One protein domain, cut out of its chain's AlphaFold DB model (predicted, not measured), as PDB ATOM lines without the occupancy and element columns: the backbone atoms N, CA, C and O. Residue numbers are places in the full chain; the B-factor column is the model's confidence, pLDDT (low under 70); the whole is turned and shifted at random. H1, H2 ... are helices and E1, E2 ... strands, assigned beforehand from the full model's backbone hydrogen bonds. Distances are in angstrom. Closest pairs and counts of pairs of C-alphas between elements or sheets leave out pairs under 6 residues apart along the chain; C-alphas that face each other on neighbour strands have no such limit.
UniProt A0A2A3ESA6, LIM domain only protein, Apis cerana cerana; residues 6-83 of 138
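This is residues 6 to 83 of the 138 residues of the protein "LIM domain only protein" of Apis cerana cerana (UniProt A0A2A3ESA6). Picture a loose head of two small strand hairpins with a long helical arm leading away from it: H1 runs out from the end of the hairpin E3 and E4, and the short helix H2 makes the far tip. The second hairpin, E1 and E2, is a separate piece of the head, joined to the first by a long unnamed stretch, and residues 66 to 71 and 74 to 79 stick out, with nothing packed on them. The printed part has 78 residues with four named strands and then two named helices, in the order E1, E2, E3, E4, H1, H2; the class is mixed, helices and strands, and each of the two sheets is an antiparallel pair. The whole is only just extended, close to loose, with a radius of gyration of the C-alphas of 17.7 A, and it spans 52 by 20 by 19 A.

Start at the hairpin of E3, residues 42 to 46, and E4, residues 49 to 52, antiparallel at 149 degrees; N 44 and O 51 are within hydrogen-bond range at 2.9 A, as are N 49 and O 46 at 2.9 A. E4 leads by a tight link into H1, residues 53 to 67. The closest C-alphas of E3 and H1 are those of Lys 42 and Glu 53, 5.7 A apart. Now look at the hairpin of E1, residues 17 to 19, and E2, residues 25 to 27, antiparallel at 144 degrees, where N 18 and O 26 are 2.8 A apart. Residues 12 to 13 also pair antiparallel with residues 17 to 18 of E1. E2 and E3 are apart, and so are E1 and E4. H2, residues 75 to 83, is apart from H1. In H1 and H2 every O i to N i+4 pair is within hydrogen-bond range.

Find C-alpha 42 at (2.796, 55.801, 75.806); from there E3 runs 13.4 A to C-alpha 46. E4 spans 10.1 A. H1 begins at C-alpha 53, (-2.284, 55.674, 78.283), and covers 20.8 A. E1 and E2 measure 6.9 A and 6.8 A. H2 covers 12.3 A and ends at C-alpha 83, (-35.523, 60.746, 92.979).

The C-alphas farthest apart are those of Gly 23 and Phe 83, at 54.5 A. The printed part has no cut. The link from E2 to E3, residues 28 to 41, is long, and that from H1 to H2 is short. The mean pLDDT of the printed part is 70.3; look for values under 70 in residues 6 to 17, 19 to 23, 25 and 28 to 41.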
ATOM      1  N   SER A   6       6.528  53.186  72.862       53.53
ATOM      2  CA  SER A   6       6.810  54.619  72.708       53.53
ATOM      3  C   SER A   6       6.410  55.104  71.313       53.53
ATOM      4  O   SER A   6       6.658  54.410  70.325       53.53
ATOM      5  N   MET A   7       5.788  56.283  71.235       55.78
ATOM      6  CA  MET A   7       5.249  56.913  70.016       55.78
ATOM      7  C   MET A   7       6.295  57.398  68.997       55.78
ATOM      8  O   MET A   7       5.909  57.953  67.972       55.78
ATOM      9  N   ASP A   8       7.593  57.172  69.220       54.31
ATOM     10  CA  ASP A   8       8.688  57.734  68.405       54.31
ATOM     11  C   ASP A   8       8.632  57.380  66.900       54.31
ATOM     12  O   ASP A   8       9.334  57.990  66.098       54.31
ATOM     13  N   GLY A   9       7.805  56.407  66.496       51.38
ATOM     14  CA  GLY A   9       7.681  55.939  65.109       51.38
ATOM     15  C   GLY A   9       6.428  56.373  64.341       51.38
ATOM     16  O   GLY A   9       6.357  56.111  63.140       51.38
ATOM     17  N   LEU A  10       5.442  57.011  64.982       55.25
ATOM     18  CA  LEU A  10       4.198  57.415  64.314       55.25
ATOM     19  C   LEU A  10       4.396  58.748  63.590       55.25
ATOM     20  O   LEU A  10       3.986  59.807  64.055       55.25
ATOM     21  N   LEU A  11       5.055  58.686  62.432       53.78
ATOM     22  CA  LEU A  11       5.145  59.824  61.527       53.78
ATOM     23  C   LEU A  11       3.747  60.102  60.961       53.78
ATOM     24  O   LEU A  11       3.170  59.254  60.277       53.78
ATOM     25  N   PHE A  12       3.199  61.275  61.272       53.59
ATOM     26  CA  PHE A  12       1.977  61.763  60.648       53.59
ATOM     27  C   PHE A  12       2.337  62.239  59.238       53.59
ATOM     28  O   PHE A  12       2.755  63.381  59.044       53.59
ATOM     29  N   GLU A  13       2.236  61.356  58.245       50.75
ATOM     30  CA  GLU A  13       2.265  61.797  56.854       50.75
ATOM     31  C   GLU A  13       0.883  62.383  56.560       50.75
ATOM     32  O   GLU A  13      -0.130  61.733  56.809       50.75
ATOM     33  N   GLY A  14       0.826  63.642  56.112       48.50
ATOM     34  CA  GLY A  14      -0.385  64.474  55.994       48.50
ATOM     35  C   GLY A  14      -1.496  63.973  55.053       48.50
ATOM     36  O   GLY A  14      -2.289  64.768  54.564       48.50
ATOM     37  N   THR A  15      -1.555  62.672  54.789       56.72
ATOM     38  CA  THR A  15      -2.534  61.928  53.993       56.72
ATOM     39  C   THR A  15      -3.485  61.086  54.853       56.72
ATOM     40  O   THR A  15      -4.268  60.315  54.306       56.72
ATOM     41  N   GLY A  16      -3.432  61.220  56.185       63.03
ATOM     42  CA  GLY A  16      -4.254  60.417  57.093       63.03
ATOM     43  C   GLY A  16      -3.743  58.984  57.241       63.03
ATOM     44  O   GLY A  16      -4.507  58.082  57.555       63.03
ATOM     45  N   TRP A  17      -2.450  58.750  57.019       66.94
ATOM     46  CA  TRP A  17      -1.808  57.461  57.264       66.94
ATOM     47  C   TRP A  17      -0.697  57.621  58.294       66.94
ATOM     48  O   TRP A  17       0.039  58.607  58.302       66.94
ATOM     49  N   ILE A  18      -0.579  56.637  59.174       72.31
ATOM     50  CA  ILE A  18       0.385  56.596  60.268       72.31
ATOM     51  C   ILE A  18       1.168  55.285  60.198       72.31
ATOM     52  O   ILE A  18       0.599  54.211  59.988       72.31
ATOM     53  N   ARG A  19       2.488  55.350  60.373       67.31
ATOM     54  CA  ARG A  19       3.343  54.157  60.400       67.31
ATOM     55  C   ARG A  19       3.493  53.656  61.833       67.31
ATOM     56  O   ARG A  19       4.023  54.347  62.692       67.31
ATOM     57  N   THR A  20       3.019  52.450  62.114       66.50
ATOM     58  CA  THR A  20       3.166  51.827  63.437       66.50
ATOM     59  C   THR A  20       4.631  51.467  63.720       66.50
ATOM     60  O   THR A  20       5.408  51.285  62.778       66.50
ATOM     61  N   PRO A  21       5.034  51.238  64.986       60.53
ATOM     62  CA  PRO A  21       6.390  50.764  65.294       60.53
ATOM     63  C   PRO A  21       6.756  49.400  64.697       60.53
ATOM     64  O   PRO A  21       7.929  49.047  64.647       60.53
ATOM     65  N   LYS A  22       5.770  48.634  64.212       64.75
ATOM     66  CA  LYS A  22       5.990  47.398  63.448       64.75
ATOM     67  C   LYS A  22       6.274  47.645  61.960       64.75
ATOM     68  O   LYS A  22       6.492  46.693  61.221       64.75
ATOM     69  N   GLY A  23       6.252  48.899  61.511       67.31
ATOM     70  CA  GLY A  23       6.376  49.277  60.103       67.31
ATOM     71  C   GLY A  23       5.081  49.130  59.298       67.31
ATOM     72  O   GLY A  23       5.081  49.439  58.110       67.31
ATOM     73  N   GLU A  24       3.981  48.695  59.918       71.62
ATOM     74  CA  GLU A  24       2.671  48.590  59.268       71.62
ATOM     75  C   GLU A  24       2.035  49.977  59.135       71.62
ATOM     76  O   GLU A  24       2.101  50.780  60.069       71.62
ATOM     77  N   MET A  25       1.403  50.247  57.992       68.94
ATOM     78  CA  MET A  25       0.644  51.476  57.761       68.94
ATOM     79  C   MET A  25      -0.775  51.298  58.308       68.94
ATOM     80  O   MET A  25      -1.482  50.372  57.912       68.94
ATOM     81  N   ALA A  26      -1.199  52.185  59.200       70.25
ATOM     82  CA  ALA A  26      -2.569  52.281  59.680       70.25
ATOM     83  C   ALA A  26      -3.175  53.614  59.237       70.25
ATOM     84  O   ALA A  26      -2.460  54.588  59.011       70.25
ATOM     85  N   HIS A  27      -4.494  53.661  59.087       73.31
ATOM     86  CA  HIS A  27      -5.184  54.916  58.809       73.31
ATOM     87  C   HIS A  27      -5.220  55.777  60.081       73.31
ATOM     88  O   HIS A  27      -5.298  55.240  61.187       73.31
ATOM     89  N   SER A  28      -5.209  57.100  59.956       68.00
ATOM     90  CA  SER A  28      -5.323  58.037  61.077       68.00
ATOM     91  C   SER A  28      -6.646  57.885  61.818       68.00
ATOM     92  O   SER A  28      -6.733  58.255  62.979       68.00
ATOM     93  N   ASP A  29      -7.659  57.276  61.202       67.56
ATOM     94  CA  ASP A  29      -8.926  56.946  61.873       67.56
ATOM     95  C   ASP A  29      -8.780  55.817  62.903       67.56
ATOM     96  O   ASP A  29      -9.621  55.660  63.787       67.56
ATOM     97  N   ALA A  30      -7.698  55.033  62.835       65.81
ATOM     98  CA  ALA A  30      -7.345  54.087  63.893       65.81
ATOM     99  C   ALA A  30      -6.984  54.809  65.202       65.81
ATOM    100  O   ALA A  30      -6.914  54.194  66.267       65.81
ATOM    101  N   LEU A  31      -6.732  56.112  65.133       67.06
ATOM    102  CA  LEU A  31      -6.335  56.947  66.241       67.06
ATOM    103  C   LEU A  31      -7.590  57.420  66.998       67.06
ATOM    104  O   LEU A  31      -8.132  58.495  66.749       67.06
ATOM    105  N   ILE A  32      -8.086  56.604  67.934       64.88
ATOM    106  CA  ILE A  32      -9.193  57.019  68.806       64.88
ATOM    107  C   ILE A  32      -8.601  57.840  69.949       64.88
ATOM    108  O   ILE A  32      -8.166  57.271  70.946       64.88
ATOM    109  N   ARG A  33      -8.569  59.170  69.793       63.12
ATOM    110  CA  ARG A  33      -8.308  60.122  70.884       63.12
ATOM    111  C   ARG A  33      -9.187  61.358  70.803       63.12
ATOM    112  O   ARG A  33      -9.610  61.785  69.732       63.12
ATOM    113  N   ARG A  34      -9.374  61.982  71.967       54.03
ATOM    114  CA  ARG A  34     -10.019  63.293  72.145       54.03
ATOM    115  C   ARG A  34      -9.047  64.486  71.980       54.03
ATOM    116  O   ARG A  34      -9.507  65.623  71.960       54.03
ATOM    117  N   ALA A  35      -7.732  64.241  71.853       51.50
ATOM    118  CA  ALA A  35      -6.650  65.238  71.744       51.50
ATOM    119  C   ALA A  35      -5.469  64.736  70.863       51.50
ATOM    120  O   ALA A  35      -5.303  63.520  70.731       51.50
ATOM    121  N   PRO A  36      -4.646  65.626  70.260       58.66
ATOM    122  CA  PRO A  36      -3.513  65.231  69.414       58.66
ATOM    123  C   PRO A  36      -2.440  64.463  70.199       58.66
ATOM    124  O   PRO A  36      -2.280  64.645  71.404       58.66
ATOM    125  N   PHE A  37      -1.707  63.587  69.512       60.47
ATOM    126  CA  PHE A  37      -0.617  62.817  70.108       60.47
ATOM    127  C   PHE A  37       0.648  63.656  70.162       60.47
ATOM    128  O   PHE A  37       1.054  64.236  69.154       60.47
ATOM    129  N   CYS A  38       1.281  63.684  71.328       54.50
ATOM    130  CA  CYS A  38       2.609  64.246  71.477       54.50
ATOM    131  C   CYS A  38       3.653  63.141  71.280       54.50
ATOM    132  O   CYS A  38       3.451  61.983  71.658       54.50
ATOM    133  N   VAL A  39       4.788  63.505  70.682       55.22
ATOM    134  CA  VAL A  39       5.962  62.627  70.604       55.22
ATOM    135  C   VAL A  39       6.389  62.266  72.033       55.22
ATOM    136  O   VAL A  39       6.540  63.155  72.868       55.22
ATOM    137  N   GLY A  40       6.557  60.970  72.310       62.16
ATOM    138  CA  GLY A  40       6.909  60.449  73.639       62.16
ATOM    139  C   GLY A  40       5.740  59.918  74.481       62.16
ATOM    140  O   GLY A  40       5.981  59.325  75.533       62.16
ATOM    141  N   ASP A  41       4.490  60.051  74.026       67.06
ATOM    142  CA  ASP A  41       3.349  59.438  74.714       67.06
ATOM    143  C   ASP A  41       3.426  57.899  74.677       67.06
ATOM    144  O   ASP A  41       3.759  57.284  73.657       67.06
ATOM    145  N   LYS A  42       3.036  57.251  75.781       75.25
ATOM    146  CA  LYS A  42       2.796  55.801  75.806       75.25
ATOM    147  C   LYS A  42       1.493  55.488  75.084       75.25
ATOM    148  O   LYS A  42       0.473  56.156  75.291       75.25
ATOM    149  N   PHE A  43       1.511  54.439  74.267       73.12
ATOM    150  CA  PHE A  43       0.319  54.007  73.549       73.12
ATOM    151  C   PHE A  43       0.050  52.509  73.662       73.12
ATOM    152  O   PHE A  43       0.954  51.687  73.855       73.12
ATOM    153  N   PHE A  44      -1.228  52.177  73.508       75.50
ATOM    154  CA  PHE A  44      -1.759  50.825  73.562       75.50
ATOM    155  C   PHE A  44      -2.543  50.533  72.284       75.50
ATOM    156  O   PHE A  44      -3.276  51.388  71.786       75.50
ATOM    157  N   LEU A  45      -2.369  49.326  71.742       77.75
ATOM    158  CA  LEU A  45      -3.124  48.846  70.588       77.75
ATOM    159  C   LEU A  45      -4.261  47.953  71.090       77.75
ATOM    160  O   LEU A  45      -4.009  46.885  71.649       77.75
ATOM    161  N   CYS A  46      -5.502  48.377  70.879       71.69
ATOM    162  CA  CYS A  46      -6.696  47.601  71.209       71.69
ATOM    163  C   CYS A  46      -7.607  47.563  69.986       71.69
ATOM    164  O   CYS A  46      -7.988  48.618  69.499       71.69
ATOM    165  N   GLU A  47      -7.962  46.375  69.485       78.62
ATOM    166  CA  GLU A  47      -8.886  46.225  68.340       78.62
ATOM    167  C   GLU A  47      -8.510  47.108  67.134       78.62
ATOM    168  O   GLU A  47      -9.329  47.869  66.619       78.62
ATOM    169  N   ASN A  48      -7.235  47.066  66.729       72.19
ATOM    170  CA  ASN A  48      -6.676  47.883  65.641       72.19
ATOM    171  C   ASN A  48      -6.755  49.402  65.868       72.19
ATOM    172  O   ASN A  48      -6.476  50.167  64.950       72.19
ATOM    173  N   LYS A  49      -7.076  49.836  67.087       73.38
ATOM    174  CA  LYS A  49      -7.125  51.239  67.483       73.38
ATOM    175  C   LYS A  49      -5.943  51.573  68.370       73.38
ATOM    176  O   LYS A  49      -5.583  50.813  69.271       73.38
ATOM    177  N   ILE A  50      -5.352  52.726  68.110       77.25
ATOM    178  CA  ILE A  50      -4.244  53.276  68.877       77.25
ATOM    179  C   ILE A  50      -4.827  54.211  69.934       77.25
ATOM    180  O   ILE A  50      -5.547  55.152  69.608       77.25
ATOM    181  N   LEU A  51      -4.506  53.941  71.197       76.62
ATOM    182  CA  LEU A  51      -5.012  54.652  72.371       76.62
ATOM    183  C   LEU A  51      -3.852  55.276  73.155       76.62
ATOM    184  O   LEU A  51      -2.785  54.665  73.239       76.62
ATOM    185  N   CYS A  52      -4.048  56.455  73.767       76.12
ATOM    186  CA  CYS A  52      -3.150  56.894  74.855       76.12
ATOM    187  C   CYS A  52      -3.217  55.937  76.029       76.12
ATOM    188  O   CYS A  52      -4.212  55.251  76.229       76.12
ATOM    189  N   GLU A  53      -2.196  56.037  76.873       81.06
ATOM    190  CA  GLU A  53      -2.284  55.674  78.283       81.06
ATOM    191  C   GLU A  53      -3.562  56.195  78.956       81.06
ATOM    192  O   GLU A  53      -4.328  55.376  79.446       81.06
ATOM    193  N   SER A  54      -3.878  57.494  78.875       77.94
ATOM    194  CA  SER A  54      -5.103  58.056  79.470       77.94
ATOM    195  C   SER A  54      -6.399  57.392  78.973       77.94
ATOM    196  O   SER A  54      -7.181  56.911  79.788       77.94
ATOM    197  N   ASP A  55      -6.619  57.287  77.655       79.88
ATOM    198  CA  ASP A  55      -7.832  56.657  77.097       79.88
ATOM    199  C   ASP A  55      -7.864  55.139  77.349       79.88
ATOM    200  O   ASP A  55      -8.932  54.518  77.380       79.88
ATOM    201  N   TYR A  56      -6.698  54.503  77.479       82.06
ATOM    202  CA  TYR A  56      -6.593  53.093  77.840       82.06
ATOM    203  C   TYR A  56      -6.986  52.871  79.304       82.06
ATOM    204  O   TYR A  56      -7.823  52.011  79.574       82.06
ATOM    205  N   GLU A  57      -6.455  53.667  80.233       83.62
ATOM    206  CA  GLU A  57      -6.821  53.627  81.652       83.62
ATOM    207  C   GLU A  57      -8.304  53.936  81.862       83.62
ATOM    208  O   GLU A  57      -8.989  53.197  82.569       83.62
ATOM    209  N   GLU A  58      -8.838  54.956  81.186       81.69
ATOM    210  CA  GLU A  58     -10.260  55.301  81.252       81.69
ATOM    211  C   GLU A  58     -11.133  54.124  80.780       81.69
ATOM    212  O   GLU A  58     -12.089  53.721  81.450       81.69
ATOM    213  N   ARG A  59     -10.752  53.482  79.666       81.94
ATOM    214  CA  ARG A  59     -11.454  52.298  79.149       81.94
ATOM    215  C   ARG A  59     -11.345  51.099  80.093       81.94
ATOM    216  O   ARG A  59     -12.320  50.358  80.220       81.94
ATOM    217  N   LEU A  60     -10.212  50.908  80.774       84.25
ATOM    218  CA  LEU A  60     -10.072  49.870  81.799       84.25
ATOM    219  C   LEU A  60     -11.006  50.118  82.988       84.25
ATOM    220  O   LEU A  60     -11.644  49.175  83.458       84.25
ATOM    221  N   VAL A  61     -11.140  51.366  83.446       82.50
ATOM    222  CA  VAL A  61     -12.063  51.729  84.533       82.50
ATOM    223  C   VAL A  61     -13.506  51.411  84.143       82.50
ATOM    224  O   VAL A  61     -14.216  50.754  84.906       82.50
ATOM    225  N   PHE A  62     -13.935  51.796  82.939       81.00
ATOM    226  CA  PHE A  62     -15.298  51.521  82.479       81.00
ATOM    227  C   PHE A  62     -15.584  50.032  82.289       81.00
ATOM    228  O   PHE A  62     -16.643  49.559  82.702       81.00
ATOM    229  N   ALA A  63     -14.647  49.274  81.714       80.00
ATOM    230  CA  ALA A  63     -14.789  47.825  81.591       80.00
ATOM    231  C   ALA A  63     -14.901  47.165  82.972       80.00
ATOM    232  O   ALA A  63     -15.772  46.326  83.192       80.00
ATOM    233  N   ASN A  64     -14.080  47.597  83.931       81.44
ATOM    234  CA  ASN A  64     -14.128  47.084  85.294       81.44
ATOM    235  C   ASN A  64     -15.461  47.401  85.991       81.44
ATOM    236  O   ASN A  64     -16.018  46.533  86.653       81.44
ATOM    237  N   MET A  65     -16.022  48.598  85.801       81.75
ATOM    238  CA  MET A  65     -17.350  48.950  86.328       81.75
ATOM    239  C   MET A  65     -18.489  48.159  85.674       81.75
ATOM    240  O   MET A  65     -19.501  47.909  86.321       81.75
ATOM    241  N   ALA A  66     -18.352  47.767  84.407       76.00
ATOM    242  CA  ALA A  66     -19.345  46.938  83.728       76.00
ATOM    243  C   ALA A  66     -19.297  45.474  84.200       76.00
ATOM    244  O   ALA A  66     -20.339  44.840  84.346       76.00
ATOM    245  N   VAL A  67     -18.096  44.945  84.453       78.88
ATOM    246  CA  VAL A  67     -17.886  43.567  84.931       78.88
ATOM    247  C   VAL A  67     -18.185  43.439  86.428       78.88
ATOM    248  O   VAL A  67     -18.752  42.440  86.871       78.88
ATOM    249  N   HIS A  68     -17.850  44.464  87.209       79.56
ATOM    250  CA  HIS A  68     -18.079  44.535  88.648       79.56
ATOM    251  C   HIS A  68     -18.850  45.811  88.993       79.56
ATOM    252  O   HIS A  68     -18.284  46.740  89.582       79.56
ATOM    253  N   PRO A  69     -20.144  45.886  88.631       76.44
ATOM    254  CA  PRO A  69     -20.945  47.043  88.975       76.44
ATOM    255  C   PRO A  69     -21.010  47.158  90.500       76.44
ATOM    256  O   PRO A  69     -21.317  46.170  91.179       76.44
ATOM    257  N   PRO A  70     -20.728  48.344  91.075       77.50
ATOM    258  CA  PRO A  70     -20.970  48.552  92.491       77.50
ATOM    259  C   PRO A  70     -22.448  48.280  92.752       77.50
ATOM    260  O   PRO A  70     -23.294  48.595  91.914       77.50
ATOM    261  N   SER A  71     -22.775  47.698  93.905       72.31
ATOM    262  CA  SER A  71     -24.156  47.315  94.216       72.31
ATOM    263  C   SER A  71     -25.122  48.479  93.983       72.31
ATOM    264  O   SER A  71     -26.148  48.293  93.343       72.31
ATOM    265  N   THR A  72     -24.721  49.704  94.335       74.94
ATOM    266  CA  THR A  72     -25.462  50.963  94.129       74.94
ATOM    267  C   THR A  72     -25.789  51.321  92.675       74.94
ATOM    268  O   THR A  72     -26.729  52.081  92.450       74.94
ATOM    269  N   ALA A  73     -25.078  50.767  91.690       74.00
ATOM    270  CA  ALA A  73     -25.336  50.966  90.264       74.00
ATOM    271  C   ALA A  73     -26.489  50.096  89.725       74.00
ATOM    272  O   ALA A  73     -26.776  50.108  88.528       74.00
ATOM    273  N   THR A  74     -27.200  49.356  90.584       80.44
ATOM    274  CA  THR A  74     -28.424  48.664  90.165       80.44
ATOM    275  C   THR A  74     -29.481  49.685  89.726       80.44
ATOM    276  O   THR A  74     -29.728  50.661  90.437       80.44
ATOM    277  N   LEU A  75     -30.197  49.436  88.622       78.00
ATOM    278  CA  LEU A  75     -31.236  50.344  88.102       78.00
ATOM    279  C   LEU A  75     -32.260  50.773  89.174       78.00
ATOM    280  O   LEU A  75     -32.685  51.926  89.210       78.00
ATOM    281  N   ALA A  76     -32.634  49.864  90.080       76.19
ATOM    282  CA  ALA A  76     -33.541  50.158  91.190       76.19
ATOM    283  C   ALA A  76     -32.951  51.147  92.216       76.19
ATOM    284  O   ALA A  76     -33.674  51.984  92.754       76.19
ATOM    285  N   GLN A  77     -31.649  51.068  92.495       78.56
ATOM    286  CA  GLN A  77     -30.964  51.980  93.414       78.56
ATOM    287  C   GLN A  77     -30.673  53.330  92.767       78.56
ATOM    288  O   GLN A  77     -30.939  54.352  93.398       78.56
ATOM    289  N   ILE A  78     -30.264  53.342  91.496       84.31
ATOM    290  CA  ILE A  78     -30.104  54.572  90.710       84.31
ATOM    291  C   ILE A  78     -31.423  55.356  90.689       84.31
ATOM    292  O   ILE A  78     -31.437  56.538  91.022       84.31
ATOM    293  N   LYS A  79     -32.557  54.696  90.403       78.50
ATOM    294  CA  LYS A  79     -33.887  55.337  90.432       78.50
ATOM    295  C   LYS A  79     -34.204  55.988  91.784       78.50
ATOM    296  O   LYS A  79     -34.741  57.090  91.812       78.50
ATOM    297  N   ARG A  80     -33.848  55.341  92.901       81.94
ATOM    298  CA  ARG A  80     -34.049  55.901  94.250       81.94
ATOM    299  C   ARG A  80     -33.126  57.083  94.555       81.94
ATOM    300  O   ARG A  80     -33.565  58.025  95.205       81.94
ATOM    301  N   GLN A  81     -31.874  57.057  94.104       79.31
ATOM    302  CA  GLN A  81     -30.938  58.170  94.307       79.31
ATOM    303  C   GLN A  81     -31.325  59.395  93.473       79.31
ATOM    304  O   GLN A  81     -31.387  60.501  94.000       79.31
ATOM    305  N   VAL A  82     -31.674  59.190  92.201       72.75
ATOM    306  CA  VAL A  82     -32.083  60.273  91.292       72.75
ATOM    307  C   VAL A  82     -33.398  60.922  91.736       72.75
ATOM    308  O   VAL A  82     -33.570  62.123  91.552       72.75
ATOM    309  N   PHE A  83     -34.297  60.180  92.399       71.50
ATOM    310  CA  PHE A  83     -35.523  60.746  92.979       71.50
ATOM    311  C   PHE A  83     -35.249  61.912  93.945       71.50
ATOM    312  O   PHE A  83     -36.004  62.879  93.962       71.50
TER     313      PHE A  83